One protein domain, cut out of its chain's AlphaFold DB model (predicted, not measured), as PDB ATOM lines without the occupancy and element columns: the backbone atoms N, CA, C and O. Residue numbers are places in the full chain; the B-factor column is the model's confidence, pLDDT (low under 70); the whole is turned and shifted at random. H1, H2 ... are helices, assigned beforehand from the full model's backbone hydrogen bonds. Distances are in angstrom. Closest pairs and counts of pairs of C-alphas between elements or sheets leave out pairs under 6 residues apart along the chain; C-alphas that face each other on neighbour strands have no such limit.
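This is residues 60 to 145 of the 145 residues of an uncharacterized protein of SAR86 cluster bacterium (UniProt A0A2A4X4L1). One long helix, H2, makes the longest axis; H1 stands across its beginning, and H3, H4 and H5 make a three-sided ring beside it, H4 crossing H2 and the end of H5 meeting H3. The 86 printed residues, with five named helices, H1 to H5, and no named strand, are all helix in class, compact with a radius of gyration of the C-alphas of 13.5 A, spanning 38 by 23 by 20 A.

Start at H1, residues 60 to 69: it touches residues 78 to 82 alone of H2, residues 76 to 99, about perpendicular at 88 degrees, closest C-alphas Ala 64 and Glu 78, 5.2 A. H4, residues 117 to 129, touches residues 83 to 90 alone of H2 at a steep tilt of 66 degrees, closest C-alphas Asp 83 and Ser 122, 6.5 A. H5, residues 132 to 143, touches H3, residues 107 to 114, with 142 to 143 alone, closest C-alphas Leu 142 and Ser 111, 5.1 A. Every O i to N i+4 pair is within hydrogen-bond range in H1, H2 and H3, 7 of 9 in H4, 7 of 8 in H5.

Find C-alpha 60 at (157.363, 224.860, 267.939), where H1 begins; H2 runs 34.8 A from C-alpha 76 at (168.294, 222.022, 272.921).

The printed part has no cut; pLDDT is under 70 at residues 117 and 143 to 145.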
ATOM      1  N   HIS A  60     156.086 225.364 267.427       92.50
ATOM      2  CA  HIS A  60     157.363 224.860 267.939       92.50
ATOM      3  C   HIS A  60     157.223 223.441 268.490       92.50
ATOM      4  O   HIS A  60     158.051 222.584 268.182       92.50
ATOM      5  N   LEU A  61     156.143 223.165 269.227       91.75
ATOM      6  CA  LEU A  61     155.824 221.817 269.692       91.75
ATOM      7  C   LEU A  61     155.548 220.873 268.515       91.75
ATOM      8  O   LEU A  61     156.113 219.782 268.468       91.75
ATOM      9  N   ALA A  62     154.748 221.300 267.534       91.06
ATOM     10  CA  ALA A  62     154.492 220.520 266.322       91.06
ATOM     11  C   ALA A  62     155.786 220.190 265.565       91.06
ATOM     12  O   ALA A  62     155.989 219.055 265.132       91.06
ATOM     13  N   THR A  63     156.686 221.167 265.437       92.88
ATOM     14  CA  THR A  63     157.980 220.987 264.768       92.88
ATOM     15  C   THR A  63     158.869 220.015 265.535       92.88
ATOM     16  O   THR A  63     159.422 219.099 264.923       92.88
ATOM     17  N   ALA A  64     158.966 220.164 266.858       91.88
ATOM     18  CA  ALA A  64     159.746 219.274 267.707       91.88
ATOM     19  C   ALA A  64     159.202 217.834 267.667       91.88
ATOM     20  O   ALA A  64     159.969 216.894 267.469       91.88
ATOM     21  N   LEU A  65     157.878 217.649 267.749       89.31
ATOM     22  CA  LEU A  65     157.232 216.338 267.616       89.31
ATOM     23  C   LEU A  65     157.468 215.718 266.234       89.31
ATOM     24  O   LEU A  65     157.775 214.531 266.141       89.31
ATOM     25  N   ARG A  66     157.362 216.504 265.154       90.69
ATOM     26  CA  ARG A  66     157.637 216.032 263.787       90.69
ATOM     27  C   ARG A  66     159.077 215.543 263.660       90.69
ATOM     28  O   ARG A  66     159.284 214.413 263.231       90.69
ATOM     29  N   LYS A  67     160.049 216.371 264.051       91.81
ATOM     30  CA  LYS A  67     161.475 216.017 264.016       91.81
ATOM     31  C   LYS A  67     161.752 214.760 264.825       91.81
ATOM     32  O   LYS A  67     162.406 213.848 264.332       91.81
ATOM     33  N   ARG A  68     161.174 214.677 266.026       86.12
ATOM     34  CA  ARG A  68     161.304 213.509 266.893       86.12
ATOM     35  C   ARG A  68     160.781 212.237 266.227       86.12
ATOM     36  O   ARG A  68     161.460 211.218 266.280       86.12
ATOM     37  N   ASN A  69     159.621 212.305 265.576       84.75
ATOM     38  CA  ASN A  69     159.019 211.174 264.861       84.75
ATOM     39  C   ASN A  69     159.784 210.777 263.589       84.75
ATOM     40  O   ASN A  69     159.674 209.639 263.146       84.75
ATOM     41  N   SER A  70     160.525 211.708 262.990       86.94
ATOM     42  CA  SER A  70     161.373 211.468 261.816       86.94
ATOM     43  C   SER A  70     162.820 211.106 262.173       86.94
ATOM     44  O   SER A  70     163.648 211.033 261.271       86.94
ATOM     45  N   GLU A  71     163.122 210.893 263.461       83.69
ATOM     46  CA  GLU A  71     164.475 210.626 263.977       83.69
ATOM     47  C   GLU A  71     165.506 211.716 263.613       83.69
ATOM     48  O   GLU A  71     166.713 211.481 263.602       83.69
ATOM     49  N   GLU A  72     165.036 212.939 263.346       89.19
ATOM     50  CA  GLU A  72     165.895 214.106 263.155       89.19
ATOM     51  C   GLU A  72     166.477 214.561 264.505       89.19
ATOM     52  O   GLU A  72     165.844 214.433 265.559       89.19
ATOM     53  N   GLU A  73     167.684 215.132 264.477       90.00
ATOM     54  CA  GLU A  73     168.302 215.705 265.672       90.00
ATOM     55  C   GLU A  73     167.481 216.901 266.179       90.00
ATOM     56  O   GLU A  73     167.143 217.823 265.429       90.00
ATOM     57  N   LEU A  74     167.142 216.866 267.469       90.62
ATOM     58  CA  LEU A  74     166.439 217.949 268.145       90.62
ATOM     59  C   LEU A  74     167.443 218.978 268.650       90.62
ATOM     60  O   LEU A  74     168.458 218.621 269.250       90.62
ATOM     61  N   SER A  75     167.127 220.260 268.478       94.69
ATOM     62  CA  SER A  75     167.859 221.314 269.178       94.69
ATOM     63  C   SER A  75     167.627 221.236 270.694       94.69
ATOM     64  O   SER A  75     166.685 220.594 271.171       94.69
ATOM     65  N   ALA A  76     168.467 221.927 271.470       92.62
ATOM     66  CA  ALA A  76     168.294 222.022 272.921       92.62
ATOM     67  C   ALA A  76     166.907 222.582 273.300       92.62
ATOM     68  O   ALA A  76     166.234 222.019 274.163       92.62
ATOM     69  N   ASP A  77     166.453 223.622 272.598       93.38
ATOM     70  CA  ASP A  77     165.148 224.249 272.830       93.38
ATOM     71  C   ASP A  77     163.993 223.303 272.468       93.38
ATOM     72  O   ASP A  77     163.022 223.180 273.212       93.38
ATOM     73  N   GLU A  78     164.102 222.581 271.346       93.19
ATOM     74  CA  GLU A  78     163.094 221.599 270.919       93.19
ATOM     75  C   GLU A  78     162.983 220.442 271.919       93.19
ATOM     76  O   GLU A  78     161.878 220.007 272.252       93.19
ATOM     77  N   SER A  79     164.121 219.980 272.443       89.69
ATOM     78  CA  SER A  79     164.172 218.973 273.502       89.69
ATOM     79  C   SER A  79     163.489 219.471 274.781       89.69
ATOM     80  O   SER A  79     162.662 218.765 275.356       89.69
ATOM     81  N   GLN A  80     163.760 220.715 275.192       90.25
ATOM     82  CA  GLN A  80     163.136 221.315 276.372       90.25
ATOM     83  C   GLN A  80     161.613 221.457 276.221       90.25
ATOM     84  O   GLN A  80     160.872 221.188 277.168       90.25
ATOM     85  N   ILE A  81     161.134 221.843 275.035       91.75
ATOM     86  CA  ILE A  81     159.698 221.947 274.735       91.75
ATOM     87  C   ILE A  81     159.018 220.580 274.854       91.75
ATOM     88  O   ILE A  81     157.958 220.474 275.474       91.75
ATOM     89  N   LEU A  82     159.624 219.529 274.296       89.75
ATOM     90  CA  LEU A  82     159.084 218.173 274.392       89.75
ATOM     91  C   LEU A  82     159.087 217.652 275.828       89.75
ATOM     92  O   LEU A  82     158.107 217.040 276.252       89.75
ATOM     93  N   ASP A  83     160.142 217.922 276.593       88.31
ATOM     94  CA  ASP A  83     160.204 217.537 278.003       88.31
ATOM     95  C   ASP A  83     159.102 218.216 278.821       88.31
ATOM     96  O   ASP A  83     158.427 217.542 279.607       88.31
ATOM     97  N   ALA A  84     158.854 219.508 278.598       89.44
ATOM     98  CA  ALA A  84     157.765 220.234 279.249       89.44
ATOM     99  C   ALA A  84     156.386 219.683 278.852       89.44
ATOM    100  O   ALA A  84     155.534 219.465 279.717       89.44
ATOM    101  N   TYR A  85     156.181 219.394 277.562       90.12
ATOM    102  CA  TYR A  85     154.950 218.785 277.061       90.12
ATOM    103  C   TYR A  85     154.670 217.430 277.728       90.12
ATOM    104  O   TYR A  85     153.570 217.199 278.235       90.12
ATOM    105  N   TRP A  86     155.667 216.544 277.791       89.69
ATOM    106  CA  TRP A  86     155.508 215.241 278.440       89.69
ATOM    107  C   TRP A  86     155.343 215.353 279.957       89.69
ATOM    108  O   TRP A  86     154.519 214.634 280.519       89.69
ATOM    109  N   THR A  87     156.010 216.316 280.603       89.31
ATOM    110  CA  THR A  87     155.827 216.587 282.041       89.31
ATOM    111  C   THR A  87     154.378 216.938 282.348       89.31
ATOM    112  O   THR A  87     153.777 216.363 283.255       89.31
ATOM    113  N   GLY A  88     153.788 217.839 281.558       88.69
ATOM    114  CA  GLY A  88     152.380 218.202 281.700       88.69
ATOM    115  C   GLY A  88     151.446 217.003 281.523       88.69
ATOM    116  O   GLY A  88     150.511 216.827 282.303       88.69
ATOM    117  N   ASN A  89     151.740 216.132 280.553       88.56
ATOM    118  CA  ASN A  89     150.972 214.908 280.341       88.56
ATOM    119  C   ASN A  89     151.058 213.958 281.544       88.56
ATOM    120  O   ASN A  89     150.020 213.509 282.020       88.56
ATOM    121  N   PHE A  90     152.246 213.686 282.092       91.31
ATOM    122  CA  PHE A  90     152.367 212.784 283.244       91.31
ATOM    123  C   PHE A  90     151.718 213.340 284.513       91.31
ATOM    124  O   PHE A  90     151.133 212.572 285.273       91.31
ATOM    125  N   ILE A  91     151.765 214.658 284.731       90.56
ATOM    126  CA  ILE A  91     151.033 215.301 285.832       90.56
ATOM    127  C   ILE A  91     149.523 215.124 285.638       90.56
ATOM    128  O   ILE A  91     148.828 214.732 286.572       90.56
ATOM    129  N   SER A  92     149.021 215.347 284.420       87.75
ATOM    130  CA  SER A  92     147.607 215.136 284.088       87.75
ATOM    131  C   SER A  92     147.176 213.679 284.296       87.75
ATOM    132  O   SER A  92     146.106 213.403 284.844       87.75
ATOM    133  N   TRP A  93     148.031 212.720 283.932       89.69
ATOM    134  CA  TRP A  93     147.771 211.301 284.174       89.69
ATOM    135  C   TRP A  93     147.778 210.964 285.663       89.69
ATOM    136  O   TRP A  93     146.930 210.191 286.104       89.69
ATOM    137  N   GLN A  94     148.681 211.568 286.445       92.19
ATOM    138  CA  GLN A  94     148.676 211.421 287.897       92.19
ATOM    139  C   GLN A  94     147.364 211.943 288.482       92.19
ATOM    140  O   GLN A  94     146.735 211.226 289.245       92.19
ATOM    141  N   TRP A  95     146.912 213.140 288.107       90.38
ATOM    142  CA  TRP A  95     145.630 213.665 288.591       90.38
ATOM    143  C   TRP A  95     144.454 212.784 288.189       90.38
ATOM    144  O   TRP A  95     143.586 212.515 289.008       90.38
ATOM    145  N   SER A  96     144.466 212.262 286.962       88.31
ATOM    146  CA  SER A  96     143.457 211.299 286.521       88.31
ATOM    147  C   SER A  96     143.445 210.064 287.424       88.31
ATOM    148  O   SER A  96     142.380 209.609 287.814       88.31
ATOM    149  N   TRP A  97     144.622 209.551 287.796       91.38
ATOM    150  CA  TRP A  97     144.772 208.433 288.730       91.38
ATOM    151  C   TRP A  97     144.292 208.742 290.156       91.38
ATOM    152  O   TRP A  97     143.822 207.834 290.835       91.38
ATOM    153  N   GLU A  98     144.402 209.991 290.613       91.25
ATOM    154  CA  GLU A  98     143.961 210.397 291.955       91.25
ATOM    155  C   GLU A  98     142.452 210.631 292.054       91.25
ATOM    156  O   GLU A  98     141.862 210.331 293.089       91.25
ATOM    157  N   GLU A  99     141.847 211.169 290.997       87.81
ATOM    158  CA  GLU A  99     140.464 211.657 291.020       87.81
ATOM    159  C   GLU A  99     139.457 210.665 290.420       87.81
ATOM    160  O   GLU A  99     138.275 210.709 290.760       87.81
ATOM    161  N   LEU A 100     139.888 209.789 289.507       86.06
ATOM    162  CA  LEU A 100     138.986 208.876 288.806       86.06
ATOM    163  C   LEU A 100     138.967 207.490 289.446       86.06
ATOM    164  O   LEU A 100     139.996 206.938 289.844       86.06
ATOM    165  N   ASP A 101     137.787 206.874 289.429       85.94
ATOM    166  CA  ASP A 101     137.649 205.457 289.725       85.94
ATOM    167  C   ASP A 101     138.485 204.612 288.755       85.94
ATOM    168  O   ASP A 101     138.632 204.913 287.569       85.94
ATOM    169  N   SER A 102     138.997 203.484 289.250       83.38
ATOM    170  CA  SER A 102     139.883 202.609 288.468       83.38
ATOM    171  C   SER A 102     139.287 202.110 287.141       83.38
ATOM    172  O   SER A 102     140.046 201.829 286.213       83.38
ATOM    173  N   SER A 103     137.955 202.013 287.032       83.56
ATOM    174  CA  SER A 103     137.238 201.637 285.803       83.56
ATOM    175  C   SER A 103     137.275 202.714 284.723       83.56
ATOM    176  O   SER A 103     137.141 202.400 283.543       83.56
ATOM    177  N   ASP A 104     137.460 203.965 285.135       82.88
ATOM    178  CA  ASP A 104     137.369 205.147 284.285       82.88
ATOM    179  C   ASP A 104     138.754 205.642 283.856       82.88
ATOM    180  O   ASP A 104     138.870 206.528 283.003       82.88
ATOM    181  N   LEU A 105     139.818 205.054 284.413       85.00
ATOM    182  CA  LEU A 105     141.183 205.372 284.031       85.00
ATOM    183  C   LEU A 105     141.455 204.946 282.583       85.00
ATOM    184  O   LEU A 105     141.262 203.779 282.227       85.00
ATOM    185  N   PRO A 106     142.011 205.837 281.744       84.31
ATOM    186  CA  PRO A 106     142.354 205.516 280.364       84.31
ATOM    187  C   PRO A 106     143.687 204.747 280.279       84.31
ATOM    188  O   PRO A 106     144.614 205.125 279.562       84.31
ATOM    189  N   VAL A 107     143.775 203.620 280.991       86.06
ATOM    190  CA  VAL A 107     144.974 202.775 281.136       86.06
ATOM    191  C   VAL A 107     145.565 202.386 279.775       86.06
ATOM    192  O   VAL A 107     146.776 202.454 279.575       86.06
ATOM    193  N   ALA A 108     144.716 202.050 278.799       83.69
ATOM    194  CA  ALA A 108     145.156 201.714 277.445       83.69
ATOM    195  C   ALA A 108     145.835 202.893 276.725       83.69
ATOM    196  O   ALA A 108     146.812 202.686 276.004       83.69
ATOM    197  N   LEU A 109     145.358 204.128 276.926       83.00
ATOM    198  CA  LEU A 109     145.979 205.320 276.340       83.00
ATOM    199  C   LEU A 109     147.338 205.599 276.984       83.00
ATOM    200  O   LEU A 109     148.301 205.871 276.263       83.00
ATOM    201  N   PHE A 110     147.438 205.472 278.311       87.56
ATOM    202  CA  PHE A 110     148.705 205.628 279.031       87.56
ATOM    203  C   PHE A 110     149.730 204.586 278.564       87.56
ATOM    204  O   PHE A 110     150.845 204.946 278.185       87.56
ATOM    205  N   SER A 111     149.329 203.311 278.489       86.00
ATOM    206  CA  SER A 111     150.176 202.213 278.002       86.00
ATOM    207  C   SER A 111     150.650 202.436 276.566       86.00
ATOM    208  O   SER A 111     151.847 202.395 276.285       86.00
ATOM    209  N   ASN A 112     149.726 202.732 275.645       83.25
ATOM    210  CA  ASN A 112     150.061 202.951 274.238       83.25
ATOM    211  C   ASN A 112     150.995 204.147 274.047       83.25
ATOM    212  O   ASN A 112     151.839 204.129 273.151       83.25
ATOM    213  N   SER A 113     150.858 205.175 274.883       84.12
ATOM    214  CA  SER A 113     151.752 206.329 274.873       84.12
ATOM    215  C   SER A 113     153.143 205.944 275.377       84.12
ATOM    216  O   SER A 113     154.117 206.201 274.681       84.12
ATOM    217  N   LEU A 114     153.244 205.248 276.516       85.12
ATOM    218  CA  LEU A 114     154.517 204.785 277.087       85.12
ATOM    219  C   LEU A 114     155.290 203.811 276.192       85.12
ATOM    220  O   LEU A 114     156.515 203.754 276.263       85.12
ATOM    221  N   ARG A 115     154.599 203.043 275.345       81.56
ATOM    222  CA  ARG A 115     155.240 202.137 274.377       81.56
ATOM    223  C   ARG A 115     156.013 202.871 273.287       81.56
ATOM    224  O   ARG A 115     156.871 202.270 272.643       81.56
ATOM    225  N   LYS A 116     155.747 204.161 273.081       77.06
ATOM    226  CA  LYS A 116     156.560 204.988 272.194       77.06
ATOM    227  C   LYS A 116     157.876 205.311 272.902       77.06
ATOM    228  O   LYS A 116     157.891 205.811 274.028       77.06
ATOM    229  N   GLY A 117     158.997 204.968 272.264       68.44
ATOM    230  CA  GLY A 117     160.320 205.007 272.899       68.44
ATOM    231  C   GLY A 117     160.734 206.394 273.408       68.44
ATOM    232  O   GLY A 117     161.481 206.504 274.379       68.44
ATOM    233  N   ASP A 118     160.218 207.459 272.802       75.12
ATOM    234  CA  ASP A 118     160.421 208.840 273.226       75.12
ATOM    235  C   ASP A 118     159.671 209.187 274.518       75.12
ATOM    236  O   ASP A 118     160.270 209.765 275.425       75.12
ATOM    237  N   VAL A 119     158.414 208.762 274.644       83.75
ATOM    238  CA  VAL A 119     157.618 208.934 275.867       83.75
ATOM    239  C   VAL A 119     158.244 208.162 277.016       83.75
ATOM    240  O   VAL A 119     158.353 208.692 278.120       83.75
ATOM    241  N   ARG A 120     158.728 206.939 276.761       86.19
ATOM    242  CA  ARG A 120     159.429 206.143 277.775       86.19
ATOM    243  C   ARG A 120     160.692 206.835 278.279       86.19
ATOM    244  O   ARG A 120     160.936 206.861 279.479       86.19
ATOM    245  N   ALA A 121     161.484 207.423 277.387       84.75
ATOM    246  CA  ALA A 121     162.676 208.157 277.797       84.75
ATOM    247  C   ALA A 121     162.320 209.366 278.682       84.75
ATOM    248  O   ALA A 121     162.997 209.614 279.680       84.75
ATOM    249  N   SER A 122     161.261 210.103 278.337       88.50
ATOM    250  CA  SER A 122     160.756 211.214 279.157       88.50
ATOM    251  C   SER A 122     160.215 210.734 280.504       88.50
ATOM    252  O   SER A 122     160.513 211.344 281.527       88.50
ATOM    253  N   TRP A 123     159.501 209.606 280.529       91.12
ATOM    254  CA  TRP A 123     159.030 208.960 281.755       91.12
ATOM    255  C   TRP A 123     160.181 208.668 282.721       91.12
ATOM    256  O   TRP A 123     160.131 209.080 283.878       91.12
ATOM    257  N   GLU A 124     161.253 208.030 282.243       90.56
ATOM    258  CA  GLU A 124     162.412 207.691 283.078       90.56
ATOM    259  C   GLU A 124     163.066 208.923 283.714       90.56
ATOM    260  O   GLU A 124     163.477 208.874 284.875       90.56
ATOM    261  N   ARG A 125     163.126 210.046 282.983       89.44
ATOM    262  CA  ARG A 125     163.653 211.316 283.509       89.44
ATOM    263  C   ARG A 125     162.734 211.944 284.556       89.44
ATOM    264  O   ARG A 125     163.219 212.597 285.475       89.44
ATOM    265  N   GLN A 126     161.423 211.783 284.402       90.50
ATOM    266  CA  GLN A 126     160.434 212.593 285.115       90.50
ATOM    267  C   GLN A 126     159.752 211.859 286.275       90.50
ATOM    268  O   GLN A 126     159.255 212.517 287.189       90.50
ATOM    269  N   ARG A 127     159.779 210.519 286.313       92.69
ATOM    270  CA  ARG A 127     159.103 209.719 287.353       92.69
ATOM    271  C   ARG A 127     159.501 210.082 288.785       92.69
ATOM    272  O   ARG A 127     158.684 209.961 289.687       92.69
ATOM    273  N   ALA A 128     160.719 210.586 288.995       92.44
ATOM    274  CA  ALA A 128     161.201 211.017 290.309       92.44
ATOM    275  C   ALA A 128     160.432 212.220 290.892       92.44
ATOM    276  O   ALA A 128     160.450 212.422 292.103       92.44
ATOM    277  N   PHE A 129     159.761 213.012 290.050       92.00
ATOM    278  CA  PHE A 129     158.961 214.169 290.466       92.00
ATOM    279  C   PHE A 129     157.484 213.830 290.708       92.00
ATOM    280  O   PHE A 129     156.720 214.683 291.158       92.00
ATOM    281  N   LEU A 130     157.075 212.599 290.402       94.81
ATOM    282  CA  LEU A 130     155.701 212.136 290.537       94.81
ATOM    283  C   LEU A 130     155.500 211.416 291.872       94.81
ATOM    284  O   LEU A 130     156.443 210.979 292.535       94.81
ATOM    285  N   LYS A 131     154.241 211.284 292.289       96.19
ATOM    286  CA  LYS A 131     153.884 210.609 293.536       96.19
ATOM    287  C   LYS A 131     154.284 209.130 293.464       96.19
ATOM    288  O   LYS A 131     153.917 208.455 292.500       96.19
ATOM    289  N   PRO A 132     154.934 208.573 294.505       96.12
ATOM    290  CA  PRO A 132     155.401 207.184 294.485       96.12
ATOM    291  C   PRO A 132     154.302 206.149 294.199       96.12
ATOM    292  O   PRO A 132     154.552 205.160 293.518       96.12
ATOM    293  N   GLY A 133     153.075 206.381 294.685       94.94
ATOM    294  CA  GLY A 133     151.932 205.498 294.420       94.94
ATOM    295  C   GLY A 133     151.538 205.454 292.942       94.94
ATOM    296  O   GLY A 133     151.289 204.376 292.408       94.94
ATOM    297  N   PHE A 134     151.565 206.608 292.271       94.50
ATOM    298  CA  PHE A 134     151.318 206.696 290.836       94.50
ATOM    299  C   PHE A 134     152.441 206.033 290.036       94.50
ATOM    300  O   PHE A 134     152.166 205.256 289.128       94.50
ATOM    301  N   VAL A 135     153.703 206.274 290.406       94.50
ATOM    302  CA  VAL A 135     154.859 205.627 289.762       94.50
ATOM    303  C   VAL A 135     154.739 204.111 289.832       94.50
ATOM    304  O   VAL A 135     154.826 203.447 288.803       94.50
ATOM    305  N   LYS A 136     154.435 203.573 291.017       93.69
ATOM    306  CA  LYS A 136     154.212 202.138 291.194       93.69
ATOM    307  C   LYS A 136     153.060 201.625 290.326       93.69
ATOM    308  O   LYS A 136     153.198 200.596 289.681       93.69
ATOM    309  N   PHE A 137     151.938 202.344 290.274       92.00
ATOM    310  CA  PHE A 137     150.823 201.992 289.392       92.00
ATOM    311  C   PHE A 137     151.254 201.919 287.918       92.00
ATOM    312  O   PHE A 137     150.916 200.956 287.233       92.00
ATOM    313  N   MET A 138     152.010 202.910 287.443       90.88
ATOM    314  CA  MET A 138     152.505 202.962 286.067       90.88
ATOM    315  C   MET A 138     153.462 201.797 285.773       90.88
ATOM    316  O   MET A 138     153.338 201.148 284.737       90.88
ATOM    317  N   GLU A 139     154.382 201.493 286.687       89.50
ATOM    318  CA  GLU A 139     155.345 200.396 286.536       89.50
ATOM    319  C   GLU A 139     154.650 199.024 286.544       89.50
ATOM    320  O   GLU A 139     154.776 198.281 285.570       89.50
ATOM    321  N   ASP A 140     153.820 198.752 287.558       86.50
ATOM    322  CA  ASP A 140     153.136 197.465 287.757       86.50
ATOM    323  C   ASP A 140     152.118 197.147 286.642       86.50
ATOM    324  O   ASP A 140     151.840 195.982 286.348       86.50
ATOM    325  N   ARG A 141     151.478 198.169 286.055       76.69
ATOM    326  CA  ARG A 141     150.358 197.979 285.112       76.69
ATOM    327  C   ARG A 141     150.704 198.267 283.659       76.69
ATOM    328  O   ARG A 141     149.991 197.760 282.794       76.69
ATOM    329  N   LEU A 142     151.707 199.102 283.378       73.06
ATOM    330  CA  LEU A 142     151.870 199.694 282.044       73.06
ATOM    331  C   LEU A 142     153.251 199.526 281.422       73.06
ATOM    332  O   LEU A 142     153.337 199.564 280.194       73.06
ATOM    333  N   VAL A 143     154.308 199.355 282.219       63.00
ATOM    334  CA  VAL A 143     155.687 199.263 281.709       63.00
ATOM    335  C   VAL A 143     156.136 197.808 281.492       63.00
ATOM    336  O   VAL A 143     156.996 197.568 280.646       63.00
ATOM    337  N   GLU A 144     155.535 196.836 282.187       56.09
ATOM    338  CA  GLU A 144     155.909 195.407 282.128       56.09
ATOM    339  C   GLU A 144     155.084 194.534 281.145       56.09
ATOM    340  O   GLU A 144     155.214 193.310 281.168       56.09
ATOM    341  N   GLN A 145     154.267 195.124 280.256       47.66
ATOM    342  CA  GLN A 145     153.514 194.407 279.197       47.66
ATOM    343  C   GLN A 145     153.953 194.771 277.778       47.66
ATOM    344  O   GLN A 145     154.212 193.838 276.993       47.66
TER     345      GLN A 145